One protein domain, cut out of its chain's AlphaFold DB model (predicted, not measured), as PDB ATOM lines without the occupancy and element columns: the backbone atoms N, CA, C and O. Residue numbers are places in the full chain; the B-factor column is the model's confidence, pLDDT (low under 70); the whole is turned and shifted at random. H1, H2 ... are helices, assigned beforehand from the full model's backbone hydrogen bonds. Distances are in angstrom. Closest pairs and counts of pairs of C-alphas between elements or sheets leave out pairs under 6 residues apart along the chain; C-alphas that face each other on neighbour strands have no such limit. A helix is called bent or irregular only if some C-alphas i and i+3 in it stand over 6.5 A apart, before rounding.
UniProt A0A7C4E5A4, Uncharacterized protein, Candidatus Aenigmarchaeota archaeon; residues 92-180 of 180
ATOM      1  N   LEU A  92      45.431  57.001  60.540       38.94
ATOM      2  CA  LEU A  92      44.773  56.229  59.473       38.94
ATOM      3  C   LEU A  92      45.541  56.304  58.136       38.94
ATOM      4  O   LEU A  92      45.596  55.334  57.389       38.94
ATOM      5  N   TYR A  93      46.206  57.432  57.892       37.62
ATOM      6  CA  TYR A  93      47.054  57.706  56.739       37.62
ATOM      7  C   TYR A  93      48.183  56.677  56.520       37.62
ATOM      8  O   TYR A  93      48.335  56.192  55.404       37.62
ATOM      9  N   LYS A  94      48.924  56.261  57.560       43.66
ATOM     10  CA  LYS A  94      50.017  55.270  57.416       43.66
ATOM     11  C   LYS A  94      49.511  53.853  57.125       43.66
ATOM     12  O   LYS A  94      50.180  53.099  56.425       43.66
ATOM     13  N   ALA A  95      48.337  53.497  57.645       44.84
ATOM     14  CA  ALA A  95      47.684  52.221  57.346       44.84
ATOM     15  C   ALA A  95      47.109  52.190  55.918       44.84
ATOM     16  O   ALA A  95      47.095  51.145  55.275       44.84
ATOM     17  N   VAL A  96      46.664  53.338  55.400       46.91
ATOM     18  CA  VAL A  96      46.238  53.492  54.001       46.91
ATOM     19  C   VAL A  96      47.444  53.449  53.052       46.91
ATOM     20  O   VAL A  96      47.381  52.800  52.010       46.91
ATOM     21  N   GLU A  97      48.572  54.056  53.433       51.69
ATOM     22  CA  GLU A  97      49.820  54.041  52.658       51.69
ATOM     23  C   GLU A  97      50.435  52.641  52.522       51.69
ATOM     24  O   GLU A  97      50.922  52.278  51.450       51.69
ATOM     25  N   SER A  98      50.338  51.811  53.564       54.22
ATOM     26  CA  SER A  98      50.721  50.399  53.492       54.22
ATOM     27  C   SER A  98      49.712  49.529  52.728       54.22
ATOM     28  O   SER A  98      50.081  48.446  52.283       54.22
ATOM     29  N   PHE A  99      48.473  49.995  52.511       58.44
ATOM     30  CA  PHE A  99      47.436  49.289  51.737       58.44
ATOM     31  C   PHE A  99      47.459  49.587  50.225       58.44
ATOM     32  O   PHE A  99      47.073  48.745  49.408       58.44
ATOM     33  N   LEU A 100      47.942  50.770  49.838       59.62
ATOM     34  CA  LEU A 100      48.045  51.243  48.453       59.62
ATOM     35  C   LEU A 100      48.763  50.305  47.449       59.62
ATOM     36  O   LEU A 100      48.274  50.205  46.313       59.62
ATOM     37  N   PRO A 101      49.845  49.565  47.787       59.75
ATOM     38  CA  PRO A 101      50.472  48.640  46.835       59.75
ATOM     39  C   PRO A 101      49.561  47.461  46.484       59.75
ATOM     40  O   PRO A 101      49.529  47.021  45.334       59.75
ATOM     41  N   TYR A 102      48.764  46.977  47.438       61.56
ATOM     42  CA  TYR A 102      47.845  45.859  47.217       61.56
ATOM     43  C   TYR A 102      46.657  46.265  46.349       61.56
ATOM     44  O   TYR A 102      46.253  45.509  45.468       61.56
ATOM     45  N   ILE A 103      46.137  47.479  46.550       64.19
ATOM     46  CA  ILE A 103      45.090  48.056  45.699       64.19
ATOM     47  C   ILE A 103      45.619  48.227  44.270       64.19
ATOM     48  O   ILE A 103      44.954  47.828  43.315       64.19
ATOM     49  N   SER A 104      46.845  48.738  44.119       62.62
ATOM     50  CA  SER A 104      47.503  48.889  42.816       62.62
ATOM     51  C   SER A 104      47.674  47.540  42.117       62.62
ATOM     52  O   SER A 104      47.264  47.381  40.968       62.62
ATOM     53  N   LEU A 105      48.190  46.531  42.826       66.62
ATOM     54  CA  LEU A 105      48.340  45.170  42.311       66.62
ATOM     55  C   LEU A 105      46.987  44.553  41.918       66.62
ATOM     56  O   LEU A 105      46.872  43.934  40.862       66.62
ATOM     57  N   PHE A 106      45.950  44.748  42.732       70.31
ATOM     58  CA  PHE A 106      44.602  44.263  42.445       70.31
ATOM     59  C   PHE A 106      44.031  44.890  41.166       70.31
ATOM     60  O   PHE A 106      43.542  44.166  40.296       70.31
ATOM     61  N   ILE A 107      44.161  46.210  40.998       68.88
ATOM     62  CA  ILE A 107      43.749  46.919  39.777       68.88
ATOM     63  C   ILE A 107      44.512  46.379  38.565       68.88
ATOM     64  O   ILE A 107      43.901  46.080  37.538       68.88
ATOM     65  N   MET A 108      45.829  46.180  38.686       69.06
ATOM     66  CA  MET A 108      46.643  45.608  37.613       69.06
ATOM     67  C   MET A 108      46.144  44.225  37.187       69.06
ATOM     68  O   MET A 108      45.962  43.965  35.995       69.06
ATOM     69  N   LEU A 109      45.869  43.349  38.156       70.25
ATOM     70  CA  LEU A 109      45.333  42.015  37.900       70.25
ATOM     71  C   LEU A 109      43.937  42.069  37.269       70.25
ATOM     72  O   LEU A 109      43.661  41.282  36.363       70.25
ATOM     73  N   MET A 110      43.072  43.002  37.681       69.38
ATOM     74  CA  MET A 110      41.758  43.204  37.060       69.38
ATOM     75  C   MET A 110      41.868  43.659  35.600       69.38
ATOM     76  O   MET A 110      41.154  43.123  34.749       69.38
ATOM     77  N   VAL A 111      42.766  44.598  35.288       74.25
ATOM     78  CA  VAL A 111      43.000  45.081  33.914       74.25
ATOM     79  C   VAL A 111      43.496  43.944  33.029       74.25
ATOM     80  O   VAL A 111      42.922  43.686  31.969       74.25
ATOM     81  N   ILE A 112      44.511  43.211  33.494       72.25
ATOM     82  CA  ILE A 112      45.027  42.028  32.804       72.25
ATOM     83  C   ILE A 112      43.875  41.037  32.600       72.25
ATOM     84  O   ILE A 112      43.582  40.660  31.472       72.25
ATOM     85  N   TYR A 113      43.125  40.680  33.641       73.06
ATOM     86  CA  TYR A 113      41.998  39.756  33.516       73.06
ATOM     87  C   TYR A 113      40.973  40.195  32.458       73.06
ATOM     88  O   TYR A 113      40.578  39.386  31.615       73.06
ATOM     89  N   PHE A 114      40.588  41.471  32.443       73.62
ATOM     90  CA  PHE A 114      39.639  42.013  31.472       73.62
ATOM     91  C   PHE A 114      40.151  41.917  30.029       73.62
ATOM     92  O   PHE A 114      39.387  41.640  29.102       73.62
ATOM     93  N   MET A 115      41.460  42.070  29.827       69.75
ATOM     94  CA  MET A 115      42.091  41.921  28.517       69.75
ATOM     95  C   MET A 115      42.152  40.458  28.029       69.75
ATOM     96  O   MET A 115      42.314  40.238  26.826       69.75
ATOM     97  N   ARG A 116      41.964  39.452  28.906       69.56
ATOM     98  CA  ARG A 116      42.113  38.008  28.592       69.56
ATOM     99  C   ARG A 116      41.232  37.547  27.444       69.56
ATOM    100  O   ARG A 116      41.683  36.737  26.640       69.56
ATOM    101  N   GLY A 117      39.995  38.034  27.404       69.00
ATOM    102  CA  GLY A 117      38.975  37.608  26.441       69.00
ATOM    103  C   GLY A 117      38.716  38.592  25.303       69.00
ATOM    104  O   GLY A 117      37.963  38.259  24.398       69.00
ATOM    105  N   LYS A 118      39.306  39.795  25.342       76.19
ATOM    106  CA  LYS A 118      38.999  40.869  24.383       76.19
ATOM    107  C   LYS A 118      40.086  41.096  23.340       76.19
ATOM    108  O   LYS A 118      39.775  41.458  22.213       76.19
ATOM    109  N   PHE A 119      41.347  40.873  23.703       80.38
ATOM    110  CA  PHE A 119      42.481  41.137  22.824       80.38
ATOM    111  C   PHE A 119      43.177  39.838  22.417       80.38
ATOM    112  O   PHE A 119      43.411  38.947  23.238       80.38
ATOM    113  N   ASN A 120      43.550  39.742  21.140       88.12
ATOM    114  CA  ASN A 120      44.489  38.723  20.676       88.12
ATOM    115  C   ASN A 120      45.913  39.042  21.186       88.12
ATOM    116  O   ASN A 120      46.159  40.100  21.769       88.12
ATOM    117  N   TRP A 121      46.858  38.119  20.988       87.88
ATOM    118  CA  TRP A 121      48.244  38.283  21.450       87.88
ATOM    119  C   TRP A 121      48.886  39.593  20.949       87.88
ATOM    120  O   TRP A 121      49.535  40.291  21.725       87.88
ATOM    121  N   LEU A 122      48.639  39.966  19.686       89.00
ATOM    122  CA  LEU A 122      49.172  41.186  19.076       89.00
ATOM    123  C   LEU A 122      48.562  42.440  19.710       89.00
ATOM    124  O   LEU A 122      49.280  43.370  20.056       89.00
ATOM    125  N   GLY A 123      47.245  42.440  19.924       85.94
ATOM    126  CA  GLY A 123      46.518  43.521  20.578       85.94
ATOM    127  C   GLY A 123      46.970  43.731  22.019       85.94
ATOM    128  O   GLY A 123      47.130  44.871  22.433       85.94
ATOM    129  N   LYS A 124      47.268  42.657  22.765       85.50
ATOM    130  CA  LYS A 124      47.858  42.763  24.111       85.50
ATOM    131  C   LYS A 124      49.208  43.479  24.056       85.50
ATOM    132  O   LYS A 124      49.399  44.439  24.791       85.50
ATOM    133  N   ILE A 125      50.107  43.072  23.157       85.62
ATOM    134  CA  ILE A 125      51.427  43.708  23.014       85.62
ATOM    135  C   ILE A 125      51.285  45.180  22.616       85.62
ATOM    136  O   ILE A 125      51.886  46.031  23.262       85.62
ATOM    137  N   LEU A 126      50.468  45.495  21.608       90.62
ATOM    138  CA  LEU A 126      50.263  46.873  21.152       90.62
ATOM    139  C   LEU A 126      49.676  47.762  22.248       90.62
ATOM    140  O   LEU A 126      50.160  48.871  22.443       90.62
ATOM    141  N   VAL A 127      48.681  47.275  22.996       88.19
ATOM    142  CA  VAL A 127      48.110  48.011  24.131       88.19
ATOM    143  C   VAL A 127      49.153  48.207  25.228       88.19
ATOM    144  O   VAL A 127      49.279  49.309  25.744       88.19
ATOM    145  N   GLY A 128      49.934  47.180  25.564       87.62
ATOM    146  CA  GLY A 128      50.997  47.303  26.560       87.62
ATOM    147  C   GLY A 128      52.080  48.305  26.144       87.62
ATOM    148  O   GLY A 128      52.461  49.156  26.939       87.62
ATOM    149  N   VAL A 129      52.517  48.281  24.883       89.00
ATOM    150  CA  VAL A 129      53.473  49.261  24.341       89.00
ATOM    151  C   VAL A 129      52.871  50.666  24.341       89.00
ATOM    152  O   VAL A 129      53.521  51.604  24.787       89.00
ATOM    153  N   LEU A 130      51.617  50.822  23.914       89.44
ATOM    154  CA  LEU A 130      50.924  52.108  23.954       89.44
ATOM    155  C   LEU A 130      50.847  52.649  25.387       89.44
ATOM    156  O   LEU A 130      51.167  53.809  25.617       89.44
ATOM    157  N   LEU A 131      50.480  51.813  26.359       87.12
ATOM    158  CA  LEU A 131      50.402  52.206  27.765       87.12
ATOM    159  C   LEU A 131      51.774  52.564  28.354       87.12
ATOM    160  O   LEU A 131      51.824  53.477  29.171       87.12
ATOM    161  N   LEU A 132      52.871  51.922  27.921       87.50
ATOM    162  CA  LEU A 132      54.235  52.316  28.313       87.50
ATOM    163  C   LEU A 132      54.553  53.758  27.912       87.50
ATOM    164  O   LEU A 132      55.242  54.449  28.653       87.50
ATOM    165  N   PHE A 133      54.065  54.213  26.757       85.19
ATOM    166  CA  PHE A 133      54.258  55.596  26.326       85.19
ATOM    167  C   PHE A 133      53.248  56.538  26.969       85.19
ATOM    168  O   PHE A 133      53.615  57.630  27.378       85.19
ATOM    169  N   VAL A 134      51.985  56.127  27.079       83.62
ATOM    170  CA  VAL A 134      50.882  57.001  27.491       83.62
ATOM    171  C   VAL A 134      50.843  57.223  29.008       83.62
ATOM    172  O   VAL A 134      50.674  58.357  29.449       83.62
ATOM    173  N   LEU A 135      51.009  56.180  29.829       82.81
ATOM    174  CA  LEU A 135      50.856  56.290  31.288       82.81
ATOM    175  C   LEU A 135      51.874  57.217  31.973       82.81
ATOM    176  O   LEU A 135      51.463  57.905  32.911       82.81
ATOM    177  N   PRO A 136      53.147  57.318  31.541       79.75
ATOM    178  CA  PRO A 136      54.080  58.293  32.101       79.75
ATOM    179  C   PRO A 136      53.625  59.752  31.970       79.75
ATOM    180  O   PRO A 136      53.871  60.532  32.887       79.75
ATOM    181  N   PHE A 137      52.898  60.125  30.905       84.12
ATOM    182  CA  PHE A 137      52.338  61.482  30.769       84.12
ATOM    183  C   PHE A 137      51.292  61.793  31.844       84.12
ATOM    184  O   PHE A 137      51.145  62.940  32.259       84.12
ATOM    185  N   PHE A 138      50.602  60.764  32.338       82.62
ATOM    186  CA  PHE A 138      49.677  60.865  33.464       82.62
ATOM    187  C   PHE A 138      50.357  60.601  34.813       82.62
ATOM    188  O   PHE A 138      49.684  60.623  35.839       82.62
ATOM    189  N   GLY A 139      51.675  60.382  34.847       78.19
ATOM    190  CA  GLY A 139      52.441  60.061  36.053       78.19
ATOM    191  C   GLY A 139      52.174  61.004  37.233       78.19
ATOM    192  O   GLY A 139      51.815  60.501  38.293       78.19
ATOM    193  N   PRO A 140      52.241  62.341  37.074       78.62
ATOM    194  CA  PRO A 140      51.947  63.281  38.163       78.62
ATOM    195  C   PRO A 140      50.502  63.189  38.681       78.62
ATOM    196  O   PRO A 140      50.247  63.273  39.884       78.62
ATOM    197  N   LEU A 141      49.545  62.960  37.774       78.81
ATOM    198  CA  LEU A 141      48.138  62.761  38.124       78.81
ATOM    199  C   LEU A 141      47.972  61.469  38.935       78.81
ATOM    200  O   LEU A 141      47.390  61.482  40.012       78.81
ATOM    201  N   ILE A 142      48.542  60.361  38.454       76.88
ATOM    202  CA  ILE A 142      48.506  59.045  39.105       76.88
ATOM    203  C   ILE A 142      49.214  59.107  40.470       76.88
ATOM    204  O   ILE A 142      48.701  58.558  41.443       76.88
ATOM    205  N   GLN A 143      50.313  59.859  40.580       76.69
ATOM    206  CA  GLN A 143      51.051  60.101  41.826       76.69
ATOM    207  C   GLN A 143      50.238  60.830  42.882       76.69
ATOM    208  O   GLN A 143      50.406  60.553  44.067       76.69
ATOM    209  N   THR A 144      49.297  61.672  42.467       72.00
ATOM    210  CA  THR A 144      48.375  62.335  43.393       72.00
ATOM    211  C   THR A 144      47.459  61.328  44.102       72.00
ATOM    212  O   THR A 144      47.105  61.535  45.259       72.00
ATOM    213  N   PHE A 145      47.107  60.213  43.449       67.69
ATOM    214  CA  PHE A 145      46.193  59.204  44.003       67.69
ATOM    215  C   PHE A 145      46.900  57.977  44.589       67.69
ATOM    216  O   PHE A 145      46.395  57.366  45.527       67.69
ATOM    217  N   LEU A 146      48.043  57.592  44.022       65.31
ATOM    218  CA  LEU A 146      48.727  56.329  44.319       65.31
ATOM    219  C   LEU A 146      50.123  56.527  44.924       65.31
ATOM    220  O   LEU A 146      50.796  55.552  45.260       65.31
ATOM    221  N   GLY A 147      50.568  57.777  45.081       71.75
ATOM    222  CA  GLY A 147      51.832  58.120  45.725       71.75
ATOM    223  C   GLY A 147      53.031  57.441  45.062       71.75
ATOM    224  O   GLY A 147      53.143  57.382  43.832       71.75
ATOM    225  N   ALA A 148      53.928  56.891  45.881       67.56
ATOM    226  CA  ALA A 148      55.127  56.187  45.423       67.56
ATOM    227  C   ALA A 148      54.828  54.943  44.558       67.56
ATOM    228  O   ALA A 148      55.684  54.504  43.791       67.56
ATOM    229  N   TYR A 149      53.606  54.403  44.608       67.25
ATOM    230  CA  TYR A 149      53.203  53.208  43.856       67.25
ATOM    231  C   TYR A 149      52.775  53.506  42.417       67.25
ATOM    232  O   TYR A 149      52.463  52.596  41.651       67.25
ATOM    233  N   THR A 150      52.842  54.770  42.003       70.75
ATOM    234  CA  THR A 150      52.636  55.206  40.615       70.75
ATOM    235  C   THR A 150      53.458  54.399  39.625       70.75
ATOM    236  O   THR A 150      52.924  53.977  38.606       70.75
ATOM    237  N   TYR A 151      54.717  54.098  39.958       65.00
ATOM    238  CA  TYR A 151      55.610  53.305  39.110       65.00
ATOM    239  C   TYR A 151      55.092  51.885  38.838       65.00
ATOM    240  O   TYR A 151      55.380  51.308  37.790       65.00
ATOM    241  N   TRP A 152      54.281  51.315  39.734       69.25
ATOM    242  CA  TRP A 152      53.692  49.994  39.516       69.25
ATOM    243  C   TRP A 152      52.674  50.046  38.380       69.25
ATOM    244  O   TRP A 152      52.662  49.196  37.494       69.25
ATOM    245  N   ILE A 153      51.855  51.092  38.346       71.50
ATOM    246  CA  ILE A 153      50.834  51.235  37.313       71.50
ATOM    247  C   ILE A 153      51.427  51.809  36.026       71.50
ATOM    248  O   ILE A 153      51.084  51.340  34.947       71.50
ATOM    249  N   THR A 154      52.343  52.772  36.095       75.56
ATOM    250  CA  THR A 154      52.894  53.415  34.893       75.56
ATOM    251  C   THR A 154      53.938  52.569  34.171       75.56
ATOM    252  O   THR A 154      54.137  52.773  32.976       75.56
ATOM    253  N   PHE A 155      54.567  51.602  34.849       76.81
ATOM    254  CA  PHE A 155      55.602  50.749  34.259       76.81
ATOM    255  C   PHE A 155      55.298  49.247  34.361       76.81
ATOM    256  O   PHE A 155      55.279  48.560  33.334       76.81
ATOM    257  N   LEU A 156      55.013  48.716  35.562       77.69
ATOM    258  CA  LEU A 156      54.825  47.263  35.736       77.69
ATOM    259  C   LEU A 156      53.564  46.743  35.036       77.69
ATOM    260  O   LEU A 156      53.594  45.647  34.482       77.69
ATOM    261  N   LEU A 157      52.469  47.506  35.020       81.56
ATOM    262  CA  LEU A 157      51.239  47.117  34.319       81.56
ATOM    263  C   LEU A 157      51.426  46.986  32.802       81.56
ATOM    264  O   LEU A 157      51.141  45.905  32.277       81.56
ATOM    265  N   PRO A 158      51.931  48.006  32.085       80.69
ATOM    266  CA  PRO A 158      52.268  47.869  30.673       80.69
ATOM    267  C   PRO A 158      53.198  46.686  30.386       80.69
ATOM    268  O   PRO A 158      52.939  45.898  29.474       80.69
ATOM    269  N   LEU A 159      54.242  46.512  31.203       81.19
ATOM    270  CA  LEU A 159      55.198  45.419  31.054       81.19
ATOM    271  C   LEU A 159      54.527  44.051  31.232       81.19
ATOM    272  O   LEU A 159      54.716  43.160  30.404       81.19
ATOM    273  N   ALA A 160      53.697  43.887  32.261       78.94
ATOM    274  CA  ALA A 160      52.956  42.655  32.514       78.94
ATOM    275  C   ALA A 160      52.012  42.303  31.352       78.94
ATOM    276  O   ALA A 160      51.912  41.137  30.964       78.94
ATOM    277  N   ILE A 161      51.368  43.306  30.747       81.38
ATOM    278  CA  ILE A 161      50.518  43.133  29.564       81.38
ATOM    279  C   ILE A 161      51.347  42.652  28.356       81.38
ATOM    280  O   ILE A 161      50.928  41.717  27.666       81.38
ATOM    281  N   ILE A 162      52.529  43.232  28.115       79.12
ATOM    282  CA  ILE A 162      53.437  42.825  27.023       79.12
ATOM    283  C   ILE A 162      53.935  41.392  27.227       79.12
ATOM    284  O   ILE A 162      53.878  40.572  26.302       79.12
ATOM    285  N   VAL A 163      54.400  41.069  28.438       83.06
ATOM    286  CA  VAL A 163      54.870  39.723  28.800       83.06
ATOM    287  C   VAL A 163      53.759  38.709  28.568       83.06
ATOM    288  O   VAL A 163      53.973  37.670  27.945       83.06
ATOM    289  N   TRP A 164      52.542  39.027  28.989       83.81
ATOM    290  CA  TRP A 164      51.420  38.133  28.787       83.81
ATOM    291  C   TRP A 164      51.021  37.969  27.318       83.81
ATOM    292  O   TRP A 164      50.766  36.845  26.884       83.81
ATOM    293  N   GLY A 165      51.018  39.045  26.527       82.00
ATOM    294  CA  GLY A 165      50.827  38.958  25.077       82.00
ATOM    295  C   GLY A 165      51.868  38.052  24.412       82.00
ATOM    296  O   GLY A 165      51.527  37.241  23.550       82.00
ATOM    297  N   SER A 166      53.114  38.108  24.881       79.94
ATOM    298  CA  SER A 166      54.209  37.253  24.409       79.94
ATOM    299  C   SER A 166      54.004  35.779  24.785       79.94
ATOM    300  O   SER A 166      54.192  34.897  23.948       79.94
ATOM    301  N   LEU A 167      53.550  35.491  26.009       79.88
ATOM    302  CA  LEU A 167      53.202  34.129  26.433       79.88
ATOM    303  C   LEU A 167      52.017  33.560  25.642       79.88
ATOM    304  O   LEU A 167      52.016  32.382  25.287       79.88
ATOM    305  N   ASP A 168      51.022  34.390  25.331       80.81
ATOM    306  CA  ASP A 168      49.869  33.990  24.520       80.81
ATOM    307  C   ASP A 168      50.289  33.654  23.077       80.81
ATOM    308  O   ASP A 168      49.809  32.679  22.500       80.81
ATOM    309  N   LEU A 169      51.247  34.403  22.513       84.94
ATOM    310  CA  LEU A 169      51.872  34.079  21.228       84.94
ATOM    311  C   LEU A 169      52.611  32.735  21.282       84.94
ATOM    312  O   LEU A 169      52.405  31.899  20.403       84.94
ATOM    313  N   LEU A 170      53.443  32.509  22.303       78.38
ATOM    314  CA  LEU A 170      54.182  31.252  22.465       78.38
ATOM    315  C   LEU A 170      53.240  30.050  22.611       78.38
ATOM    316  O   LEU A 170      53.488  29.011  22.002       78.38
ATOM    317  N   SER A 171      52.130  30.204  23.342       77.06
ATOM    318  CA  SER A 171      51.082  29.178  23.444       77.06
ATOM    319  C   SER A 171      50.526  28.807  22.071       77.06
ATOM    320  O   SER A 171      50.467  27.630  21.738       77.06
ATOM    321  N   ARG A 172      50.191  29.806  21.243       79.75
ATOM    322  CA  ARG A 172      49.643  29.582  19.895       79.75
ATOM    323  C   ARG A 172      50.646  28.950  18.936       79.75
ATOM    324  O   ARG A 172      50.256  28.157  18.089       79.75
ATOM    325  N   VAL A 173      51.923  29.328  19.027       78.88
ATOM    326  CA  VAL A 173      52.984  28.705  18.219       78.88
ATOM    327  C   VAL A 173      53.113  27.231  18.591       78.88
ATOM    328  O   VAL A 173      53.094  26.389  17.701       78.88
ATOM    329  N   ARG A 174      53.139  26.917  19.890       77.19
ATOM    330  CA  ARG A 174      53.194  25.540  20.386       77.19
ATOM    331  C   ARG A 174      51.972  24.714  19.975       77.19
ATOM    332  O   ARG A 174      52.127  23.562  19.603       77.19
ATOM    333  N   GLU A 175      50.768  25.276  20.050       74.56
ATOM    334  CA  GLU A 175      49.539  24.595  19.613       74.56
ATOM    335  C   GLU A 175      49.617  24.214  18.129       74.56
ATOM    336  O   GLU A 175      49.386  23.061  17.784       74.56
ATOM    337  N   LYS A 176      50.084  25.130  17.271       80.00
ATOM    338  CA  LYS A 176      50.310  24.852  15.843       80.00
ATOM    339  C   LYS A 176      51.404  23.820  15.567       80.00
ATOM    340  O   LYS A 176      51.394  23.209  14.505       80.00
ATOM    341  N   GLU A 177      52.380  23.689  16.459       75.50
ATOM    342  CA  GLU A 177      53.429  22.670  16.355       75.50
ATOM    343  C   GLU A 177      52.945  21.291  16.819       75.50
ATOM    344  O   GLU A 177      53.434  20.297  16.305       75.50
ATOM    345  N   LEU A 178      51.989  21.219  17.750       73.25
ATOM    346  CA  LEU A 178      51.420  19.962  18.258       73.25
ATOM    347  C   LEU A 178      50.315  19.373  17.365       73.25
ATOM    348  O   LEU A 178      49.981  18.203  17.516       73.25
ATOM    349  N   GLU A 179      49.722  20.180  16.484       71.31
ATOM    350  CA  GLU A 179      48.742  19.744  15.474       71.31
ATOM    351  C   GLU A 179      49.393  19.201  14.185       71.31
ATOM    352  O   GLU A 179      48.684  18.715  13.304       71.31
ATOM    353  N   LYS A 180      50.721  19.305  14.061       53.06
ATOM    354  CA  LYS A 180      51.517  18.733  12.967       53.06
ATOM    355  C   LYS A 180      52.129  17.401  13.374       53.06
ATOM    356  O   LYS A 180      52.269  16.557  12.466       53.06
TER     357      LYS A 180
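What this domain is: This is residues 92 to 180 of the 180 residues of an uncharacterized protein of Candidatus Aenigmarchaeota archaeon (UniProt A0A7C4E5A4). A long helix, H3, lies between two shorter ones: H2 folds back along it as a helical hairpin, and H1 slants along its other side, reaching beyond it at the end where the printed part begins. H3 turns sharply by 132 degrees near residue 146, and at its far end residues 173 to 180, of which 173 to 178 belong to H3, stick out and add to the length. The printed part has 89 residues, with three named helices in the order H1, H2, H3 and no named strand; the class is all helix. The whole is loose, with a radius of gyration of the C-alphas of 15.9 A, and spans 60 by 25 by 17 A.

How they stand to each other: H3, residues 139 to 178, touches H2, residues 121 to 137, with its residues 153 to 169 alone. The closest C-alphas of the two are those of Gly 128 and Pro 158, 4.3 A apart, and the helices run opposite ways at a shallow tilt of 15 degrees, a helical hairpin. H3 touches H1, residues 92 to 115, with its residues 146 to 161 alone; the closest C-alphas are those of Met 108 and Leu 157, 5.9 A apart. H1 and H3 run the same way at a shallow tilt of 30 degrees. H1 and H2 are close but not clearly touching, their closest C-alphas, of Met 115 and Lys 124, being 7.3 A apart; they run opposite ways at a shallow tilt of 33 degrees, only just short of steep. Of the O i to N i+4 pairs, 18 of 20 are within hydrogen-bond range in H1, 11 of 13 in H2 and 27 of 36 in H3.

Where its parts are: H3 runs 43.9 A from C-alpha 139 at (52.441, 60.061, 36.053) to C-alpha 178 at (51.420, 19.962, 18.258). It is irregular: C-alphas 145 and 148 are 9.5 A apart. H2 measures 25.3 A and has a kink of 26 degrees near residue 131; it is neither bent nor irregular, but only just, with C-alphas 133 and 136 6.4 A apart. H1 measures 34.2 A, begins at C-alpha 92 at (44.773, 56.229, 59.473), and has a kink of 39 degrees near residue 99. It is only just irregular, C-alphas 98 and 101 being 6.9 A apart.

The domain as a whole: The two C-alphas farthest apart are those of Leu 92 and Lys 180, the chain's last residue, at 60.1 A. Without residues 173 to 180 the body spans 48 by 23 by 17 A. The printed part has no cut, and the links H1 to H2 and H2 to H3 are tight. The mean pLDDT of the printed part is 73.9; 27 residues are under 70, among them residues 92 to 105, and H1 has a mean of 61.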